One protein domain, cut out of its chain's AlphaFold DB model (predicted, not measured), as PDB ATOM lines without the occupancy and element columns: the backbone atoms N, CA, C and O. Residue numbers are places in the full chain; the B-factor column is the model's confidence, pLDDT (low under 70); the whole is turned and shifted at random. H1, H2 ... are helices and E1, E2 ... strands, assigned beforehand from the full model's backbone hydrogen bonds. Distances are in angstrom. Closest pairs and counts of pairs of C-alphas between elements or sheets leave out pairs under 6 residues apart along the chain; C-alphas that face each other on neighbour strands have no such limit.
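What this domain is: This is residues 243 to 319 of the 319 residues of an uncharacterized protein of Tetragenococcus koreensis (UniProt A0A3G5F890). A short ribbon of two antiparallel strands, E1 and E2, sits among long loops with the small helix H2 near it, and the longer helix H1 sticks out with residues 243 to 254 as a free arm. The loop of residues 258 to 277 spans the way from H1 to the ribbon, and a second loop, residues 282 to 295, leads from E1 to H2. The printed part has 77 residues, with two named helices and two named strands in the order H1, E1, H2, E2; the sheet has the order E1 - E2, and the class is mixed, helices and strands, with 33 residues in named elements, under half. The whole is only just loose, close to compact, with a radius of gyration of the C-alphas of 13.8 A, and elongated, spanning 42 by 26 by 24 A.

Where its parts are: In the sheet, E1 is residues 278 to 281, 10.8 A from first to last C-alpha, and E2 is residues 315 to 318, 10.5 A long, ending with C-alpha 318 at (6.070, -29.614, -2.933). H2 is residues 296 to 305, 14.3 A long, beginning with C-alpha 296 at (-9.731, -25.146, -1.736). H1, the longest helix, is residues 243 to 257 and measures 21.4 A, with C-alpha 243 at (-11.072, 3.495, 0.453).

How they stand to each other: E1 and E2 are antiparallel neighbours, with 145 degrees between their N-to-C directions. The C-alphas of Phe 279 and His 317 face each other at 4.4 A. Across the pair, N 318 and O 278 are within hydrogen-bond range at 2.9 A, as are N 280 and O 316 at 3.1 A. The closest C-alphas of E1 and H2 are those of Phe 281 and Tyr 299, 7.0 A apart. H1 and H2 only just touch, with 3 pairs of C-alphas within 8 A, and H1 does so with residues 256 to 257 alone. Their closest C-alphas are those of Leu 257 and Gln 304, at 6.5 A, and their lines are about perpendicular at 75 degrees. H1 and E2 are apart. Every O i to N i+4 pair is within hydrogen-bond range in H2, and 10 of 11 in H1.

The domain as a whole: The two C-alphas farthest apart are those of Ala 243 and Glu 274, at 43.0 A. Without residues 243 to 254, the body has 65 residues and spans 36 by 25 by 18 A. The printed part has no cut and ends at Lys 319, the chain's last residue. The links from H1 to E1, 20 residues, and from E1 to H2, 14 residues, are long; the link from H2 to E2, 9 residues, is short. The mean pLDDT of the printed part is 73.2; 20 residues are under 70, among them residues 285 to 289 and 307 to 319, and E2 has a mean of 48.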
ATOM      1  N   ALA A 243      -9.683   3.777   0.123       89.25
ATOM      2  CA  ALA A 243     -11.072   3.495   0.453       89.25
ATOM      3  C   ALA A 243     -11.661   2.473  -0.525       89.25
ATOM      4  O   ALA A 243     -12.306   1.520  -0.087       89.25
ATOM      5  N   VAL A 244     -11.367   2.609  -1.823       90.62
ATOM      6  CA  VAL A 244     -11.763   1.621  -2.839       90.62
ATOM      7  C   VAL A 244     -11.121   0.271  -2.535       90.62
ATOM      8  O   VAL A 244     -11.836  -0.724  -2.453       90.62
ATOM      9  N   LYS A 245      -9.810   0.230  -2.257       88.31
ATOM     10  CA  LYS A 245      -9.115  -0.995  -1.823       88.31
ATOM     11  C   LYS A 245      -9.782  -1.649  -0.626       88.31
ATOM     12  O   LYS A 245     -10.150  -2.811  -0.708       88.31
ATOM     13  N   ALA A 246      -9.987  -0.900   0.456       86.88
ATOM     14  CA  ALA A 246     -10.607  -1.440   1.660       86.88
ATOM     15  C   ALA A 246     -12.021  -1.978   1.384       86.88
ATOM     16  O   ALA A 246     -12.410  -3.010   1.930       86.88
ATOM     17  N   SER A 247     -12.787  -1.311   0.514       92.25
ATOM     18  CA  SER A 247     -14.104  -1.795   0.101       92.25
ATOM     19  C   SER A 247     -14.026  -3.068  -0.743       92.25
ATOM     20  O   SER A 247     -14.872  -3.941  -0.561       92.25
ATOM     21  N   LEU A 248     -13.075  -3.169  -1.674       90.88
ATOM     22  CA  LEU A 248     -12.880  -4.352  -2.516       90.88
ATOM     23  C   LEU A 248     -12.368  -5.536  -1.692       90.88
ATOM     24  O   LEU A 248     -12.911  -6.625  -1.819       90.88
ATOM     25  N   ASP A 249     -11.406  -5.312  -0.796       87.25
ATOM     26  CA  ASP A 249     -10.870  -6.332   0.111       87.25
ATOM     27  C   ASP A 249     -11.965  -6.875   1.036       87.25
ATOM     28  O   ASP A 249     -12.044  -8.083   1.269       87.25
ATOM     29  N   LYS A 250     -12.847  -5.997   1.536       87.88
ATOM     30  CA  LYS A 250     -14.003  -6.410   2.336       87.88
ATOM     31  C   LYS A 250     -14.963  -7.281   1.525       87.88
ATOM     32  O   LYS A 250     -15.300  -8.364   1.990       87.88
ATOM     33  N   LYS A 251     -15.352  -6.845   0.321       89.44
ATOM     34  CA  LYS A 251     -16.232  -7.625  -0.569       89.44
ATOM     35  C   LYS A 251     -15.622  -8.978  -0.921       89.44
ATOM     36  O   LYS A 251     -16.285  -9.991  -0.785       89.44
ATOM     37  N   LEU A 252     -14.342  -9.000  -1.288       86.75
ATOM     38  CA  LEU A 252     -13.619 -10.233  -1.586       86.75
ATOM     39  C   LEU A 252     -13.583 -11.166  -0.372       86.75
ATOM     40  O   LEU A 252     -13.775 -12.365  -0.520       86.75
ATOM     41  N   SER A 253     -13.360 -10.634   0.831       85.00
ATOM     42  CA  SER A 253     -13.370 -11.436   2.061       85.00
ATOM     43  C   SER A 253     -14.753 -12.018   2.361       85.00
ATOM     44  O   SER A 253     -14.842 -13.134   2.861       85.00
ATOM     45  N   GLU A 254     -15.822 -11.271   2.078       84.62
ATOM     46  CA  GLU A 254     -17.204 -11.738   2.207       84.62
ATOM     47  C   GLU A 254     -17.509 -12.828   1.168       84.62
ATOM     48  O   GLU A 254     -17.942 -13.912   1.555       84.62
ATOM     49  N   ASP A 255     -17.174 -12.594  -0.105       85.44
ATOM     50  CA  ASP A 255     -17.369 -13.544  -1.209       85.44
ATOM     51  C   ASP A 255     -16.543 -14.832  -1.025       85.44
ATOM     52  O   ASP A 255     -17.031 -15.915  -1.317       85.44
ATOM     53  N   ILE A 256     -15.314 -14.748  -0.492       81.75
ATOM     54  CA  ILE A 256     -14.472 -15.920  -0.167       81.75
ATOM     55  C   ILE A 256     -15.134 -16.846   0.851       81.75
ATOM     56  O   ILE A 256     -14.897 -18.054   0.841       81.75
ATOM     57  N   LEU A 257     -15.935 -16.290   1.753       78.50
ATOM     58  CA  LEU A 257     -16.613 -17.058   2.789       78.50
ATOM     59  C   LEU A 257     -18.006 -17.523   2.357       78.50
ATOM     60  O   LEU A 257     -18.602 -18.316   3.085       78.50
ATOM     61  N   ASP A 258     -18.506 -17.048   1.219       80.44
ATOM     62  CA  ASP A 258     -19.791 -17.430   0.653       80.44
ATOM     63  C   ASP A 258     -19.643 -18.700  -0.198       80.44
ATOM     64  O   ASP A 258     -19.025 -18.698  -1.262       80.44
ATOM     65  N   SER A 259     -20.229 -19.803   0.272       68.81
ATOM     66  CA  SER A 259     -20.188 -21.100  -0.413       68.81
ATOM     67  C   SER A 259     -20.915 -21.115  -1.761       68.81
ATOM     68  O   SER A 259     -20.759 -22.073  -2.512       68.81
ATOM     69  N   GLU A 260     -21.722 -20.096  -2.073       73.38
ATOM     70  CA  GLU A 260     -22.414 -19.987  -3.362       73.38
ATOM     71  C   GLU A 260     -21.534 -19.369  -4.467       73.38
ATOM     72  O   GLU A 260     -21.915 -19.375  -5.642       73.38
ATOM     73  N   LYS A 261     -20.349 -18.839  -4.130       72.50
ATOM     74  CA  LYS A 261     -19.417 -18.241  -5.095       72.50
ATOM     75  C   LYS A 261     -18.400 -19.262  -5.606       72.50
ATOM     76  O   LYS A 261     -17.682 -19.896  -4.839       72.50
ATOM     77  N   ASN A 262     -18.258 -19.343  -6.929       73.88
ATOM     78  CA  ASN A 262     -17.210 -20.142  -7.568       73.88
ATOM     79  C   ASN A 262     -15.864 -19.415  -7.482       73.88
ATOM     80  O   ASN A 262     -15.612 -18.467  -8.227       73.88
ATOM     81  N   ILE A 263     -14.994 -19.868  -6.579       76.50
ATOM     82  CA  ILE A 263     -13.659 -19.300  -6.380       76.50
ATOM     83  C   ILE A 263     -12.610 -20.324  -6.775       76.50
ATOM     84  O   ILE A 263     -12.570 -21.432  -6.250       76.50
ATOM     85  N   VAL A 264     -11.718 -19.913  -7.675       76.25
ATOM     86  CA  VAL A 264     -10.587 -20.726  -8.119       76.25
ATOM     87  C   VAL A 264      -9.298 -20.102  -7.605       76.25
ATOM     88  O   VAL A 264      -9.006 -18.936  -7.869       76.25
ATOM     89  N   ILE A 265      -8.510 -20.892  -6.878       78.25
ATOM     90  CA  ILE A 265      -7.181 -20.498  -6.407       78.25
ATOM     91  C   ILE A 265      -6.144 -21.269  -7.215       78.25
ATOM     92  O   ILE A 265      -6.161 -22.497  -7.251       78.25
ATOM     93  N   GLY A 266      -5.217 -20.542  -7.836       77.44
ATOM     94  CA  GLY A 266      -4.170 -21.128  -8.660       77.44
ATOM     95  C   GLY A 266      -2.840 -20.378  -8.571       77.44
ATOM     96  O   GLY A 266      -2.763 -19.276  -8.019       77.44
ATOM     97  N   PRO A 267      -1.767 -20.975  -9.112       75.12
ATOM     98  CA  PRO A 267      -0.462 -20.334  -9.211       75.12
ATOM     99  C   PRO A 267      -0.525 -19.070 -10.082       75.12
ATOM    100  O   PRO A 267      -1.255 -18.996 -11.065       75.12
ATOM    101  N   ASN A 268       0.304 -18.076  -9.761       71.31
ATOM    102  CA  ASN A 268       0.381 -16.812 -10.506       71.31
ATOM    103  C   ASN A 268       1.359 -16.843 -11.701       71.31
ATOM    104  O   ASN A 268       1.705 -15.795 -12.245       71.31
ATOM    105  N   HIS A 269       1.854 -18.022 -12.067       77.62
ATOM    106  CA  HIS A 269       2.772 -18.252 -13.177       77.62
ATOM    107  C   HIS A 269       2.593 -19.676 -13.704       77.62
ATOM    108  O   HIS A 269       2.102 -20.551 -12.989       77.62
ATOM    109  N   VAL A 270       3.023 -19.908 -14.945       85.62
ATOM    110  CA  VAL A 270       3.060 -21.252 -15.529       85.62
ATOM    111  C   VAL A 270       4.039 -22.114 -14.733       85.62
ATOM    112  O   VAL A 270       5.176 -21.709 -14.474       85.62
ATOM    113  N   LEU A 271       3.575 -23.286 -14.312       85.50
ATOM    114  CA  LEU A 271       4.335 -24.220 -13.493       85.50
ATOM    115  C   LEU A 271       5.067 -25.250 -14.356       85.50
ATOM    116  O   LEU A 271       4.556 -25.681 -15.387       85.50
ATOM    117  N   ASN A 272       6.241 -25.688 -13.893       85.94
ATOM    118  CA  ASN A 272       6.885 -26.882 -14.431       85.94
ATOM    119  C   ASN A 272       6.378 -28.117 -13.681       85.94
ATOM    120  O   ASN A 272       6.838 -28.388 -12.571       85.94
ATOM    121  N   TRP A 273       5.450 -28.855 -14.284       85.50
ATOM    122  CA  TRP A 273       4.836 -30.038 -13.677       85.50
ATOM    123  C   TRP A 273       5.816 -31.196 -13.437       85.50
ATOM    124  O   TRP A 273       5.556 -32.023 -12.573       85.50
ATOM    125  N   GLU A 274       6.973 -31.226 -14.109       84.81
ATOM    126  CA  GLU A 274       8.023 -32.232 -13.860       84.81
ATOM    127  C   GLU A 274       8.650 -32.119 -12.461       84.81
ATOM    128  O   GLU A 274       9.225 -33.077 -11.951       84.81
ATOM    129  N   ASP A 275       8.581 -30.930 -11.857       82.94
ATOM    130  CA  ASP A 275       9.202 -30.609 -10.572       82.94
ATOM    131  C   ASP A 275       8.169 -30.530  -9.428       82.94
ATOM    132  O   ASP A 275       8.495 -29.995  -8.366       82.94
ATOM    133  N   ILE A 276       6.918 -30.960  -9.642       84.56
ATOM    134  CA  ILE A 276       5.813 -30.767  -8.690       84.56
ATOM    135  C   ILE A 276       5.155 -32.099  -8.352       84.56
ATOM    136  O   ILE A 276       4.552 -32.742  -9.203       84.56
ATOM    137  N   ASN A 277       5.191 -32.452  -7.067       81.19
ATOM    138  CA  ASN A 277       4.527 -33.647  -6.536       81.19
ATOM    139  C   ASN A 277       3.091 -33.353  -6.063       81.19
ATOM    140  O   ASN A 277       2.308 -34.273  -5.850       81.19
ATOM    141  N   GLY A 278       2.758 -32.074  -5.863       84.25
ATOM    142  CA  GLY A 278       1.430 -31.592  -5.486       84.25
ATOM    143  C   GLY A 278       1.472 -30.249  -4.751       84.25
ATOM    144  O   GLY A 278       2.538 -29.660  -4.529       84.25
ATOM    145  N   PHE A 279       0.300 -29.770  -4.355       82.88
ATOM    146  CA  PHE A 279       0.070 -28.493  -3.689       82.88
ATOM    147  C   PHE A 279      -0.536 -28.675  -2.303       82.88
ATOM    148  O   PHE A 279      -1.165 -29.688  -2.005       82.88
ATOM    149  N   TYR A 280      -0.346 -27.662  -1.458       81.06
ATOM    150  CA  TYR A 280      -1.018 -27.545  -0.169       81.06
ATOM    151  C   TYR A 280      -1.089 -26.076   0.271       81.06
ATOM    152  O   TYR A 280      -0.302 -25.226  -0.160       81.06
ATOM    153  N   PHE A 281      -2.009 -25.778   1.187       78.19
ATOM    154  CA  PHE A 281      -2.069 -24.479   1.851       78.19
ATOM    155  C   PHE A 281      -1.207 -24.487   3.115       78.19
ATOM    156  O   PHE A 281      -1.454 -25.234   4.066       78.19
ATOM    157  N   SER A 282      -0.175 -23.641   3.142       71.81
ATOM    158  CA  SER A 282       0.631 -23.458   4.350       71.81
ATOM    159  C   SER A 282      -0.180 -22.735   5.436       71.81
ATOM    160  O   SER A 282      -1.048 -21.914   5.138       71.81
ATOM    161  N   GLY A 283       0.078 -23.063   6.707       68.38
ATOM    162  CA  GLY A 283      -0.643 -22.503   7.862       68.38
ATOM    163  C   GLY A 283      -1.751 -23.396   8.439       68.38
ATOM    164  O   GLY A 283      -2.161 -23.177   9.572       68.38
ATOM    165  N   MET A 284      -2.159 -24.470   7.749       70.00
ATOM    166  CA  MET A 284      -3.199 -25.408   8.220       70.00
ATOM    167  C   MET A 284      -2.712 -26.490   9.218       70.00
ATOM    168  O   MET A 284      -3.328 -27.547   9.315       70.00
ATOM    169  N   GLN A 285      -1.612 -26.271   9.957       58.41
ATOM    170  CA  GLN A 285      -1.054 -27.207  10.965       58.41
ATOM    171  C   GLN A 285      -1.094 -28.702  10.550       58.41
ATOM    172  O   GLN A 285      -1.595 -29.545  11.292       58.41
ATOM    173  N   ASN A 286      -0.580 -29.037   9.359       57.38
ATOM    174  CA  ASN A 286      -0.519 -30.403   8.800       57.38
ATOM    175  C   ASN A 286      -1.868 -31.088   8.487       57.38
ATOM    176  O   ASN A 286      -1.899 -32.303   8.318       57.38
ATOM    177  N   LYS A 287      -2.978 -30.347   8.378       60.41
ATOM    178  CA  LYS A 287      -4.299 -30.929   8.062       60.41
ATOM    179  C   LYS A 287      -4.634 -31.021   6.570       60.41
ATOM    180  O   LYS A 287      -5.651 -31.613   6.236       60.41
ATOM    181  N   CYS A 288      -3.827 -30.430   5.690       63.94
ATOM    182  CA  CYS A 288      -4.085 -30.462   4.253       63.94
ATOM    183  C   CYS A 288      -3.236 -31.565   3.603       63.94
ATOM    184  O   CYS A 288      -2.004 -31.476   3.688       63.94
ATOM    185  N   PRO A 289      -3.843 -32.592   2.979       68.50
ATOM    186  CA  PRO A 289      -3.089 -33.540   2.174       68.50
ATOM    187  C   PRO A 289      -2.423 -32.810   1.001       68.50
ATOM    188  O   PRO A 289      -2.932 -31.803   0.506       68.50
ATOM    189  N   VAL A 290      -1.262 -33.309   0.578       76.56
ATOM    190  CA  VAL A 290      -0.637 -32.867  -0.672       76.56
ATOM    191  C   VAL A 290      -1.430 -33.498  -1.808       76.56
ATOM    192  O   VAL A 290      -1.510 -34.722  -1.881       76.56
ATOM    193  N   SER A 291      -2.010 -32.673  -2.673       79.06
ATOM    194  CA  SER A 291      -2.807 -33.126  -3.816       79.06
ATOM    195  C   SER A 291      -2.403 -32.379  -5.083       79.06
ATOM    196  O   SER A 291      -1.946 -31.236  -5.019       79.06
ATOM    197  N   ILE A 292      -2.537 -33.030  -6.238       80.19
ATOM    198  CA  ILE A 292      -2.335 -32.369  -7.532       80.19
ATOM    199  C   ILE A 292      -3.455 -31.360  -7.811       80.19
ATOM    200  O   ILE A 292      -3.201 -30.297  -8.377       80.19
ATOM    201  N   ASP A 293      -4.653 -31.666  -7.316       77.38
ATOM    202  CA  ASP A 293      -5.809 -30.790  -7.338       77.38
ATOM    203  C   ASP A 293      -5.882 -30.037  -6.011       77.38
ATOM    204  O   ASP A 293      -5.874 -30.623  -4.927       77.38
ATOM    205  N   LEU A 294      -5.928 -28.710  -6.080       72.25
ATOM    206  CA  LEU A 294      -6.093 -27.883  -4.892       72.25
ATOM    207  C   LEU A 294      -7.502 -28.041  -4.338       72.25
ATOM    208  O   LEU A 294      -8.446 -27.471  -4.870       72.25
ATOM    209  N   GLU A 295      -7.625 -28.747  -3.220       72.44
ATOM    210  CA  GLU A 295      -8.866 -28.821  -2.450       72.44
ATOM    211  C   GLU A 295      -9.077 -27.516  -1.662       72.44
ATOM    212  O   GLU A 295      -8.836 -27.429  -0.455       72.44
ATOM    213  N   TYR A 296      -9.490 -26.452  -2.358       77.00
ATOM    214  CA  TYR A 296      -9.731 -25.146  -1.736       77.00
ATOM    215  C   TYR A 296     -10.892 -25.174  -0.732       77.00
ATOM    216  O   TYR A 296     -10.855 -24.405   0.222       77.00
ATOM    217  N   GLU A 297     -11.854 -26.096  -0.846       75.50
ATOM    218  CA  GLU A 297     -12.941 -26.253   0.135       75.50
ATOM    219  C   GLU A 297     -12.428 -26.496   1.563       75.50
ATOM    220  O   GLU A 297     -12.897 -25.869   2.514       75.50
ATOM    221  N   LEU A 298     -11.411 -27.351   1.734       76.06
ATOM    222  CA  LEU A 298     -10.806 -27.609   3.045       76.06
ATOM    223  C   LEU A 298     -10.173 -26.345   3.635       76.06
ATOM    224  O   LEU A 298     -10.264 -26.095   4.840       76.06
ATOM    225  N   TYR A 299      -9.544 -25.536   2.783       77.12
ATOM    226  CA  TYR A 299      -8.936 -24.272   3.179       77.12
ATOM    227  C   TYR A 299      -9.985 -23.209   3.530       77.12
ATOM    228  O   TYR A 299      -9.859 -22.545   4.560       77.12
ATOM    229  N   LEU A 300     -11.051 -23.087   2.737       78.19
ATOM    230  CA  LEU A 300     -12.156 -22.164   3.004       78.19
ATOM    231  C   LEU A 300     -12.871 -22.517   4.316       78.19
ATOM    232  O   LEU A 300     -13.059 -21.645   5.167       78.19
ATOM    233  N   ASN A 301     -13.146 -23.804   4.553       78.06
ATOM    234  CA  ASN A 301     -13.694 -24.301   5.820       78.06
ATOM    235  C   ASN A 301     -12.765 -23.999   7.011       78.06
ATOM    236  O   ASN A 301     -13.212 -23.600   8.095       78.06
ATOM    237  N   TYR A 302     -11.450 -24.151   6.826       78.50
ATOM    238  CA  TYR A 302     -10.466 -23.809   7.850       78.50
ATOM    239  C   TYR A 302     -10.488 -22.312   8.194       78.50
ATOM    240  O   TYR A 302     -10.497 -21.957   9.375       78.50
ATOM    241  N   ILE A 303     -10.566 -21.429   7.194       76.88
ATOM    242  CA  ILE A 303     -10.655 -19.980   7.424       76.88
ATOM    243  C   ILE A 303     -11.973 -19.599   8.106       76.88
ATOM    244  O   ILE A 303     -11.954 -18.822   9.064       76.88
ATOM    245  N   GLN A 304     -13.109 -20.150   7.665       74.31
ATOM    246  CA  GLN A 304     -14.419 -19.882   8.273       74.31
ATOM    247  C   GLN A 304     -14.435 -20.209   9.773       74.31
ATOM    248  O   GLN A 304     -14.999 -19.456  10.568       74.31
ATOM    249  N   THR A 305     -13.777 -21.302  10.167       73.62
ATOM    250  CA  THR A 305     -13.689 -21.752  11.565       73.62
ATOM    251  C   THR A 305     -12.633 -21.002  12.390       73.62
ATOM    252  O   THR A 305     -12.719 -20.992  13.615       73.62
ATOM    253  N   HIS A 306     -11.672 -20.325  11.748       70.38
ATOM    254  CA  HIS A 306     -10.535 -19.655  12.399       70.38
ATOM    255  C   HIS A 306     -10.410 -18.165  12.020       70.38
ATOM    256  O   HIS A 306      -9.293 -17.653  11.921       70.38
ATOM    257  N   LYS A 307     -11.538 -17.448  11.857       58.75
ATOM    258  CA  LYS A 307     -11.638 -16.040  11.388       58.75
ATOM    259  C   LYS A 307     -10.628 -15.037  11.984       58.75
ATOM    260  O   LYS A 307     -10.333 -14.035  11.342       58.75
ATOM    261  N   ASN A 308     -10.060 -15.302  13.164       47.84
ATOM    262  CA  ASN A 308      -9.084 -14.432  13.836       47.84
ATOM    263  C   ASN A 308      -7.595 -14.741  13.536       47.84
ATOM    264  O   ASN A 308      -6.735 -14.000  14.005       47.84
ATOM    265  N   ASN A 309      -7.263 -15.788  12.765       46.53
ATOM    266  CA  ASN A 309      -5.878 -16.257  12.541       46.53
ATOM    267  C   ASN A 309      -5.348 -16.075  11.100       46.53
ATOM    268  O   ASN A 309      -4.293 -16.609  10.753       46.53
ATOM    269  N   ILE A 310      -6.025 -15.292  10.253       49.38
ATOM    270  CA  ILE A 310      -5.698 -15.107   8.821       49.38
ATOM    271  C   ILE A 310      -4.527 -14.126   8.614       49.38
ATOM    272  O   ILE A 310      -4.621 -13.185   7.832       49.38
ATOM    273  N   LYS A 311      -3.419 -14.269   9.345       42.47
ATOM    274  CA  LYS A 311      -2.241 -13.417   9.105       42.47
ATOM    275  C   LYS A 311      -1.127 -14.074   8.296       42.47
ATOM    276  O   LYS A 311      -0.293 -13.333   7.807       42.47
ATOM    277  N   ASN A 312      -1.126 -15.397   8.080       46.41
ATOM    278  CA  ASN A 312       0.064 -16.091   7.553       46.41
ATOM    279  C   ASN A 312      -0.197 -17.315   6.638       46.41
ATOM    280  O   ASN A 312       0.662 -18.193   6.553       46.41
ATOM    281  N   SER A 313      -1.341 -17.431   5.956       45.34
ATOM    282  CA  SER A 313      -1.533 -18.515   4.976       45.34
ATOM    283  C   SER A 313      -0.985 -18.132   3.599       45.34
ATOM    284  O   SER A 313      -1.266 -17.058   3.070       45.34
ATOM    285  N   SER A 314      -0.186 -19.016   3.000       49.50
ATOM    286  CA  SER A 314       0.323 -18.833   1.636       49.50
ATOM    287  C   SER A 314       0.263 -20.127   0.828       49.50
ATOM    288  O   SER A 314       0.350 -21.232   1.374       49.50
ATOM    289  N   PHE A 315       0.102 -19.977  -0.484       42.16
ATOM    290  CA  PHE A 315       0.125 -21.078  -1.437       42.16
ATOM    291  C   PHE A 315       1.534 -21.670  -1.545       42.16
ATOM    292  O   PHE A 315       2.493 -20.938  -1.803       42.16
ATOM    293  N   ALA A 316       1.663 -22.986  -1.373       52.62
ATOM    294  CA  ALA A 316       2.933 -23.688  -1.488       52.62
ATOM    295  C   ALA A 316       2.798 -24.942  -2.365       52.62
ATOM    296  O   ALA A 316       1.769 -25.614  -2.380       52.62
ATOM    297  N   HIS A 317       3.867 -25.265  -3.090       44.91
ATOM    298  CA  HIS A 317       4.005 -26.519  -3.829       44.91
ATOM    299  C   HIS A 317       5.132 -27.350  -3.219       44.91
ATOM    300  O   HIS A 317       6.090 -26.802  -2.661       44.91
ATOM    301  N   VAL A 318       5.021 -28.671  -3.331       51.41
ATOM    302  CA  VAL A 318       6.070 -29.614  -2.933       51.41
ATOM    303  C   VAL A 318       6.825 -30.055  -4.180       51.41
ATOM    304  O   VAL A 318       6.208 -30.474  -5.159       51.41
ATOM    305  N   LYS A 319       8.154 -29.946  -4.119       40.94
ATOM    306  CA  LYS A 319       9.078 -30.539  -5.089       40.94
ATOM    307  C   LYS A 319       9.585 -31.879  -4.583       40.94
ATOM    308  O   LYS A 319       9.787 -31.977  -3.350       40.94
TER     309      LYS A 319